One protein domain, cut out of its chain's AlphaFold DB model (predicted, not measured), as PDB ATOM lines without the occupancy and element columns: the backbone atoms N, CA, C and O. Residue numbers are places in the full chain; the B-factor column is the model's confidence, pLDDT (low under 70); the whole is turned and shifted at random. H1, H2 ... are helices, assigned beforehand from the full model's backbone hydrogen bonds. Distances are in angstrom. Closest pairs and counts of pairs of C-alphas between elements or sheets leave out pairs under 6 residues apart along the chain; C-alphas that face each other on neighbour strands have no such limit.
ATOM      1  N   GLN A   8      43.770 -40.823 -21.367       95.31
ATOM      2  CA  GLN A   8      44.276 -39.732 -20.525       95.31
ATOM      3  C   GLN A   8      43.301 -38.552 -20.486       95.31
ATOM      4  O   GLN A   8      43.041 -38.008 -19.414       95.31
ATOM      5  N   ALA A   9      42.725 -38.187 -21.633       93.62
ATOM      6  CA  ALA A   9      41.698 -37.156 -21.726       93.62
ATOM      7  C   ALA A   9      40.451 -37.541 -20.914       93.62
ATOM      8  O   ALA A   9      39.926 -36.729 -20.151       93.62
ATOM      9  N   GLN A  10      40.016 -38.801 -21.007       93.56
ATOM     10  CA  GLN A  10      38.884 -39.314 -20.240       93.56
ATOM     11  C   GLN A  10      39.160 -39.317 -18.730       93.56
ATOM     12  O   GLN A  10      38.289 -38.919 -17.957       93.56
ATOM     13  N   ALA A  11      40.365 -39.709 -18.308       96.25
ATOM     14  CA  ALA A  11      40.764 -39.671 -16.903       96.25
ATOM     15  C   ALA A  11      40.798 -38.237 -16.346       96.25
ATOM     16  O   ALA A  11      40.254 -37.987 -15.271       96.25
ATOM     17  N   LEU A  12      41.371 -37.285 -17.092       95.31
ATOM     18  CA  LEU A  12      41.411 -35.875 -16.692       95.31
ATOM     19  C   LEU A  12      40.002 -35.281 -16.587       95.31
ATOM     20  O   LEU A  12      39.687 -34.607 -15.609       95.31
ATOM     21  N   ARG A  13      39.131 -35.579 -17.557       93.69
ATOM     22  CA  ARG A  13      37.728 -35.156 -17.511       93.69
ATOM     23  C   ARG A  13      37.021 -35.697 -16.269       93.69
ATOM     24  O   ARG A  13      36.360 -34.935 -15.573       93.69
ATOM     25  N   ALA A  14      37.175 -36.991 -15.984       94.81
ATOM     26  CA  ALA A  14      36.562 -37.614 -14.814       94.81
ATOM     27  C   ALA A  14      37.058 -36.981 -13.507       94.81
ATOM     28  O   ALA A  14      36.256 -36.739 -12.609       94.81
ATOM     29  N   PHE A  15      38.355 -36.664 -13.413       95.00
ATOM     30  CA  PHE A  15      38.914 -35.962 -12.260       95.00
ATOM     31  C   PHE A  15      38.263 -34.590 -12.062       95.00
ATOM     32  O   PHE A  15      37.781 -34.317 -10.969       95.00
ATOM     33  N   LEU A  16      38.190 -33.763 -13.111       92.94
ATOM     34  CA  LEU A  16      37.608 -32.418 -13.028       92.94
ATOM     35  C   LEU A  16      36.123 -32.448 -12.637       92.94
ATOM     36  O   LEU A  16      35.711 -31.686 -11.770       92.94
ATOM     37  N   GLU A  17      35.329 -33.348 -13.228       91.50
ATOM     38  CA  GLU A  17      33.904 -33.496 -12.885       91.50
ATOM     39  C   GLU A  17      33.707 -33.993 -11.444       91.50
ATOM     40  O   GLU A  17      32.812 -33.539 -10.736       91.50
ATOM     41  N   THR A  18      34.564 -34.905 -10.983       93.69
ATOM     42  CA  THR A  18      34.521 -35.428  -9.609       93.69
ATOM     43  C   THR A  18      34.964 -34.368  -8.602       93.69
ATOM     44  O   THR A  18      34.376 -34.253  -7.529       93.69
ATOM     45  N   PHE A  19      35.993 -33.594  -8.941       90.69
ATOM     46  CA  PHE A  19      36.480 -32.492  -8.124       90.69
ATOM     47  C   PHE A  19      35.388 -31.435  -7.937       90.69
ATOM     48  O   PHE A  19      35.068 -31.107  -6.801       90.69
ATOM     49  N   ASP A  20      34.736 -30.995  -9.015       87.81
ATOM     50  CA  ASP A  20      33.615 -30.046  -8.946       87.81
ATOM     51  C   ASP A  20      32.453 -30.574  -8.082       87.81
ATOM     52  O   ASP A  20      31.898 -29.861  -7.247       87.81
ATOM     53  N   LEU A  21      32.128 -31.867  -8.212       91.19
ATOM     54  CA  LEU A  21      31.029 -32.487  -7.472       91.19
ATOM     55  C   LEU A  21      31.314 -32.663  -5.969       91.19
ATOM     56  O   LEU A  21      30.391 -32.593  -5.154       91.19
ATOM     57  N   HIS A  22      32.560 -32.963  -5.600       92.31
ATOM     58  CA  HIS A  22      32.890 -33.442  -4.253       92.31
ATOM     59  C   HIS A  22      33.800 -32.519  -3.446       92.31
ATOM     60  O   HIS A  22      33.836 -32.638  -2.220       92.31
ATOM     61  N   ALA A  23      34.533 -31.616  -4.088       84.69
ATOM     62  CA  ALA A  23      35.551 -30.802  -3.446       84.69
ATOM     63  C   ALA A  23      35.024 -29.380  -3.204       84.69
ATOM     64  O   ALA A  23      35.382 -28.422  -3.885       84.69
ATOM     65  N   SER A  24      34.149 -29.232  -2.206       87.69
ATOM     66  CA  SER A  24      33.666 -27.917  -1.782       87.69
ATOM     67  C   SER A  24      34.640 -27.250  -0.806       87.69
ATOM     68  O   SER A  24      35.187 -27.887   0.091       87.69
ATOM     69  N   GLY A  25      34.860 -25.945  -0.983       89.25
ATOM     70  CA  GLY A  25      35.656 -25.121  -0.067       89.25
ATOM     71  C   GLY A  25      37.178 -25.218  -0.207       89.25
ATOM     72  O   GLY A  25      37.853 -24.473   0.483       89.25
ATOM     73  N   VAL A  26      37.702 -26.070  -1.095       92.19
ATOM     74  CA  VAL A  26      39.157 -26.250  -1.319       92.19
ATOM     75  C   VAL A  26      39.687 -25.536  -2.568       92.19
ATOM     76  O   VAL A  26      40.868 -25.631  -2.897       92.19
ATOM     77  N   TRP A  27      38.800 -24.885  -3.328       92.62
ATOM     78  CA  TRP A  27      39.177 -24.169  -4.546       92.62
ATOM     79  C   TRP A  27      40.197 -23.042  -4.297       92.62
ATOM     80  O   TRP A  27      41.152 -22.983  -5.065       92.62
ATOM     81  N   PRO A  28      40.074 -22.190  -3.254       94.75
ATOM     82  CA  PRO A  28      41.011 -21.082  -3.045       94.75
ATOM     83  C   PRO A  28      42.475 -21.520  -2.908       94.75
ATOM     84  O   PRO A  28      43.346 -20.932  -3.542       94.75
ATOM     85  N   GLU A  29      42.749 -22.573  -2.136       95.31
ATOM     86  CA  GLU A  29      44.107 -23.082  -1.921       95.31
ATOM     87  C   GLU A  29      44.685 -23.722  -3.189       95.31
ATOM     88  O   GLU A  29      45.877 -23.615  -3.474       95.31
ATOM     89  N   ILE A  30      43.835 -24.385  -3.976       94.81
ATOM     90  CA  ILE A  30      44.239 -24.973  -5.257       94.81
ATOM     91  C   ILE A  30      44.518 -23.880  -6.282       94.81
ATOM     92  O   ILE A  30      45.510 -23.958  -7.002       94.81
ATOM     93  N   GLU A  31      43.670 -22.858  -6.341       95.56
ATOM     94  CA  GLU A  31      43.847 -21.711  -7.224       95.56
ATOM     95  C   GLU A  31      45.147 -20.956  -6.907       95.56
ATOM     96  O   GLU A  31      45.895 -20.617  -7.826       95.56
ATOM     97  N   GLU A  32      45.452 -20.746  -5.624       97.00
ATOM     98  CA  GLU A  32      46.719 -20.167  -5.171       97.00
ATOM     99  C   GLU A  32      47.911 -21.031  -5.599       97.00
ATOM    100  O   GLU A  32      48.798 -20.531  -6.289       97.00
ATOM    101  N   GLY A  33      47.890 -22.341  -5.326       97.56
ATOM    102  CA  GLY A  33      48.956 -23.252  -5.755       97.56
ATOM    103  C   GLY A  33      49.143 -23.290  -7.278       97.56
ATOM    104  O   GLY A  33      50.267 -23.290  -7.776       97.56
ATOM    105  N   MET A  34      48.060 -23.248  -8.061       97.38
ATOM    106  CA  MET A  34      48.145 -23.180  -9.526       97.38
ATOM    107  C   MET A  34      48.859 -21.910 -10.009       97.38
ATOM    108  O   MET A  34      49.631 -21.979 -10.970       97.38
ATOM    109  N   ARG A  35      48.640 -20.769  -9.348       97.88
ATOM    110  CA  ARG A  35      49.331 -19.512  -9.668       97.88
ATOM    111  C   ARG A  35      50.781 -19.527  -9.193       97.88
ATOM    112  O   ARG A  35      51.674 -19.248  -9.986       97.88
ATOM    113  N   GLU A  36      51.015 -19.845  -7.924       97.62
ATOM    114  CA  GLU A  36      52.319 -19.675  -7.277       97.62
ATOM    115  C   GLU A  36      53.311 -20.787  -7.631       97.62
ATOM    116  O   GLU A  36      54.459 -20.499  -7.978       97.62
ATOM    117  N   ASP A  37      52.872 -22.047  -7.608       97.88
ATOM    118  CA  ASP A  37      53.758 -23.199  -7.804       97.88
ATOM    119  C   ASP A  37      53.898 -23.587  -9.281       97.88
ATOM    120  O   ASP A  37      54.933 -24.113  -9.702       97.88
ATOM    121  N   PHE A  38      52.854 -23.342 -10.080       95.06
ATOM    122  CA  PHE A  38      52.779 -23.783 -11.477       95.06
ATOM    123  C   PHE A  38      52.713 -22.639 -12.498       95.06
ATOM    124  O   PHE A  38      52.803 -22.907 -13.698       95.06
ATOM    125  N   GLY A  39      52.605 -21.381 -12.056       96.62
ATOM    126  CA  GLY A  39      52.642 -20.209 -12.936       96.62
ATOM    127  C   GLY A  39      51.434 -20.077 -13.864       96.62
ATOM    128  O   GLY A  39      51.572 -19.571 -14.977       96.62
ATOM    129  N   VAL A  40      50.262 -20.573 -13.460       96.94
ATOM    130  CA  VAL A  40      49.017 -20.423 -14.226       96.94
ATOM    131  C   VAL A  40      48.364 -19.092 -13.860       96.94
ATOM    132  O   VAL A  40      47.758 -18.985 -12.800       96.94
ATOM    133  N   ASP A  41      48.469 -18.090 -14.737       94.56
ATOM    134  CA  ASP A  41      48.003 -16.716 -14.470       94.56
ATOM    135  C   ASP A  41      46.500 -16.623 -14.139       94.56
ATOM    136  O   ASP A  41      46.107 -15.913 -13.212       94.56
ATOM    137  N   ASP A  42      45.658 -17.361 -14.871       96.19
ATOM    138  CA  ASP A  42      44.209 -17.448 -14.643       96.19
ATOM    139  C   ASP A  42      43.759 -18.920 -14.601       96.19
ATOM    140  O   ASP A  42      43.405 -19.502 -15.635       96.19
ATOM    141  N   PRO A  43      43.804 -19.556 -13.414       95.50
ATOM    142  CA  PRO A  43      43.430 -20.957 -13.252       95.50
ATOM    143  C   PRO A  43      41.992 -21.267 -13.667       95.50
ATOM    144  O   PRO A  43      41.750 -22.315 -14.264       95.50
ATOM    145  N   ALA A  44      41.047 -20.368 -13.384       93.12
ATOM    146  CA  ALA A  44      39.640 -20.573 -13.708       93.12
ATOM    147  C   ALA A  44      39.436 -20.618 -15.228       93.12
ATOM    148  O   ALA A  44      38.935 -21.616 -15.752       93.12
ATOM    149  N   SER A  45      39.916 -19.596 -15.945       95.00
ATOM    150  CA  SER A  45      39.825 -19.552 -17.409       95.00
ATOM    151  C   SER A  45      40.585 -20.712 -18.064       95.00
ATOM    152  O   SER A  45      40.091 -21.334 -19.004       95.00
ATOM    153  N   ALA A  46      41.762 -21.072 -17.535       94.88
ATOM    154  CA  ALA A  46      42.539 -22.202 -18.042       94.88
ATOM    155  C   ALA A  46      41.791 -23.541 -17.901       94.88
ATOM    156  O   ALA A  46      41.819 -24.367 -18.819       94.88
ATOM    157  N   LEU A  47      41.101 -23.770 -16.778       93.56
ATOM    158  CA  LEU A  47      40.296 -24.977 -16.583       93.56
ATOM    159  C   LEU A  47      39.047 -24.993 -17.468       93.56
ATOM    160  O   LEU A  47      38.710 -26.053 -18.000       93.56
ATOM    161  N   GLU A  48      38.383 -23.853 -17.675       92.06
ATOM    162  CA  GLU A  48      37.261 -23.751 -18.618       92.06
ATOM    163  C   GLU A  48      37.680 -24.133 -20.044       92.06
ATOM    164  O   GLU A  48      36.991 -24.909 -20.718       92.06
ATOM    165  N   ASP A  49      38.841 -23.654 -20.490       92.69
ATOM    166  CA  ASP A  49      39.397 -23.996 -21.797       92.69
ATOM    167  C   ASP A  49      39.714 -25.492 -21.910       92.69
ATOM    168  O   ASP A  49      39.345 -26.133 -22.901       92.69
ATOM    169  N   VAL A  50      40.316 -26.086 -20.873       91.88
ATOM    170  CA  VAL A  50      40.550 -27.537 -20.810       91.88
ATOM    171  C   VAL A  50      39.231 -28.305 -20.895       91.88
ATOM    172  O   VAL A  50      39.123 -29.245 -21.685       91.88
ATOM    173  N   GLN A  51      38.199 -27.907 -20.146       90.75
ATOM    174  CA  GLN A  51      36.894 -28.566 -20.204       90.75
ATOM    175  C   GLN A  51      36.266 -28.485 -21.601       90.75
ATOM    176  O   GLN A  51      35.693 -29.471 -22.071       90.75
ATOM    177  N   ARG A  52      36.394 -27.343 -22.287       90.00
ATOM    178  CA  ARG A  52      35.896 -27.166 -23.658       90.00
ATOM    179  C   ARG A  52      36.584 -28.122 -24.635       90.00
ATOM    180  O   ARG A  52      35.904 -28.788 -25.420       90.00
ATOM    181  N   VAL A  53      37.910 -28.243 -24.537       89.94
ATOM    182  CA  VAL A  53      38.709 -29.181 -25.345       89.94
ATOM    183  C   VAL A  53      38.299 -30.629 -25.065       89.94
ATOM    184  O   VAL A  53      38.027 -31.381 -25.999       89.94
ATOM    185  N   LEU A  54      38.174 -31.015 -23.792       88.50
ATOM    186  CA  LEU A  54      37.820 -32.384 -23.395       88.50
ATOM    187  C   LEU A  54      36.389 -32.788 -23.782       88.50
ATOM    188  O   LEU A  54      36.115 -33.975 -23.956       88.50
ATOM    189  N   ARG A  55      35.469 -31.827 -23.929       84.56
ATOM    190  CA  ARG A  55      34.095 -32.064 -24.410       84.56
ATOM    191  C   ARG A  55      33.986 -32.117 -25.938       84.56
ATOM    192  O   ARG A  55      32.895 -32.362 -26.447       84.56
ATOM    193  N   GLY A  56      35.076 -31.881 -26.670       75.25
ATOM    194  CA  GLY A  56      35.062 -31.813 -28.133       75.25
ATOM    195  C   GLY A  56      34.310 -30.596 -28.685       75.25
ATOM    196  O   GLY A  56      33.957 -30.579 -29.860       75.25
TER     197      GLY A  56
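This is residues 8 to 56 of the 59 residues of an uncharacterized protein of Paracoccus pantotrophus (UniProt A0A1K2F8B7). Picture an open frame of three helices: H3 forms one side, its last residues meeting the beginning of H1 and its first residues meeting H2, while H1 and H2 stay apart from each other. Residues 23 to 26 join H1 to H2 on the side of the frame away from H3. The printed part has 49 residues with three named helices, in the order H1, H2, H3, and no named strand; the class is all helix. The whole is only just compact, close to loose, with a radius of gyration of the C-alphas of 11.2 A and spans of 29 by 22 by 16 A.

Find C-alpha 8 at (44.276, -39.732, -20.525); from there H1 runs through residues 8 to 22, 20.8 A long. Next look at C-alpha 27 at (39.177, -24.169, -4.546), where H2 begins; it holds residues 27 to 36 and is 14.2 A long. H3, residues 43 to 54, runs 16.3 A and ends at C-alpha 54 at (37.820, -32.384, -23.395).

Start with H1, which touches H3 with residues 9 to 13 alone; the closest C-alphas, of Ala 9 and Leu 54, are 6.4 A apart. The two run opposite ways at a steep tilt of 51 degrees. H2 and H1 are apart. H2 touches residues 43 to 44 of H3 alone, and their closest C-alphas, of Glu 31 and Pro 43, are 6.1 A apart. Their lines are about perpendicular, at 83 degrees. In H1, H2 and H3 you will find every O i to N i+4 pair within hydrogen-bond range.

The C-alphas farthest apart, of Glu 36 and Gly 56, are 29.7 A apart. The link from H1 to H2 is tight and that from H2 to H3 is short. Residues 20 to 26, of which 20 to 22 belong to H1, stand free. The printed part has no cut, and no printed residue has a pLDDT under 70.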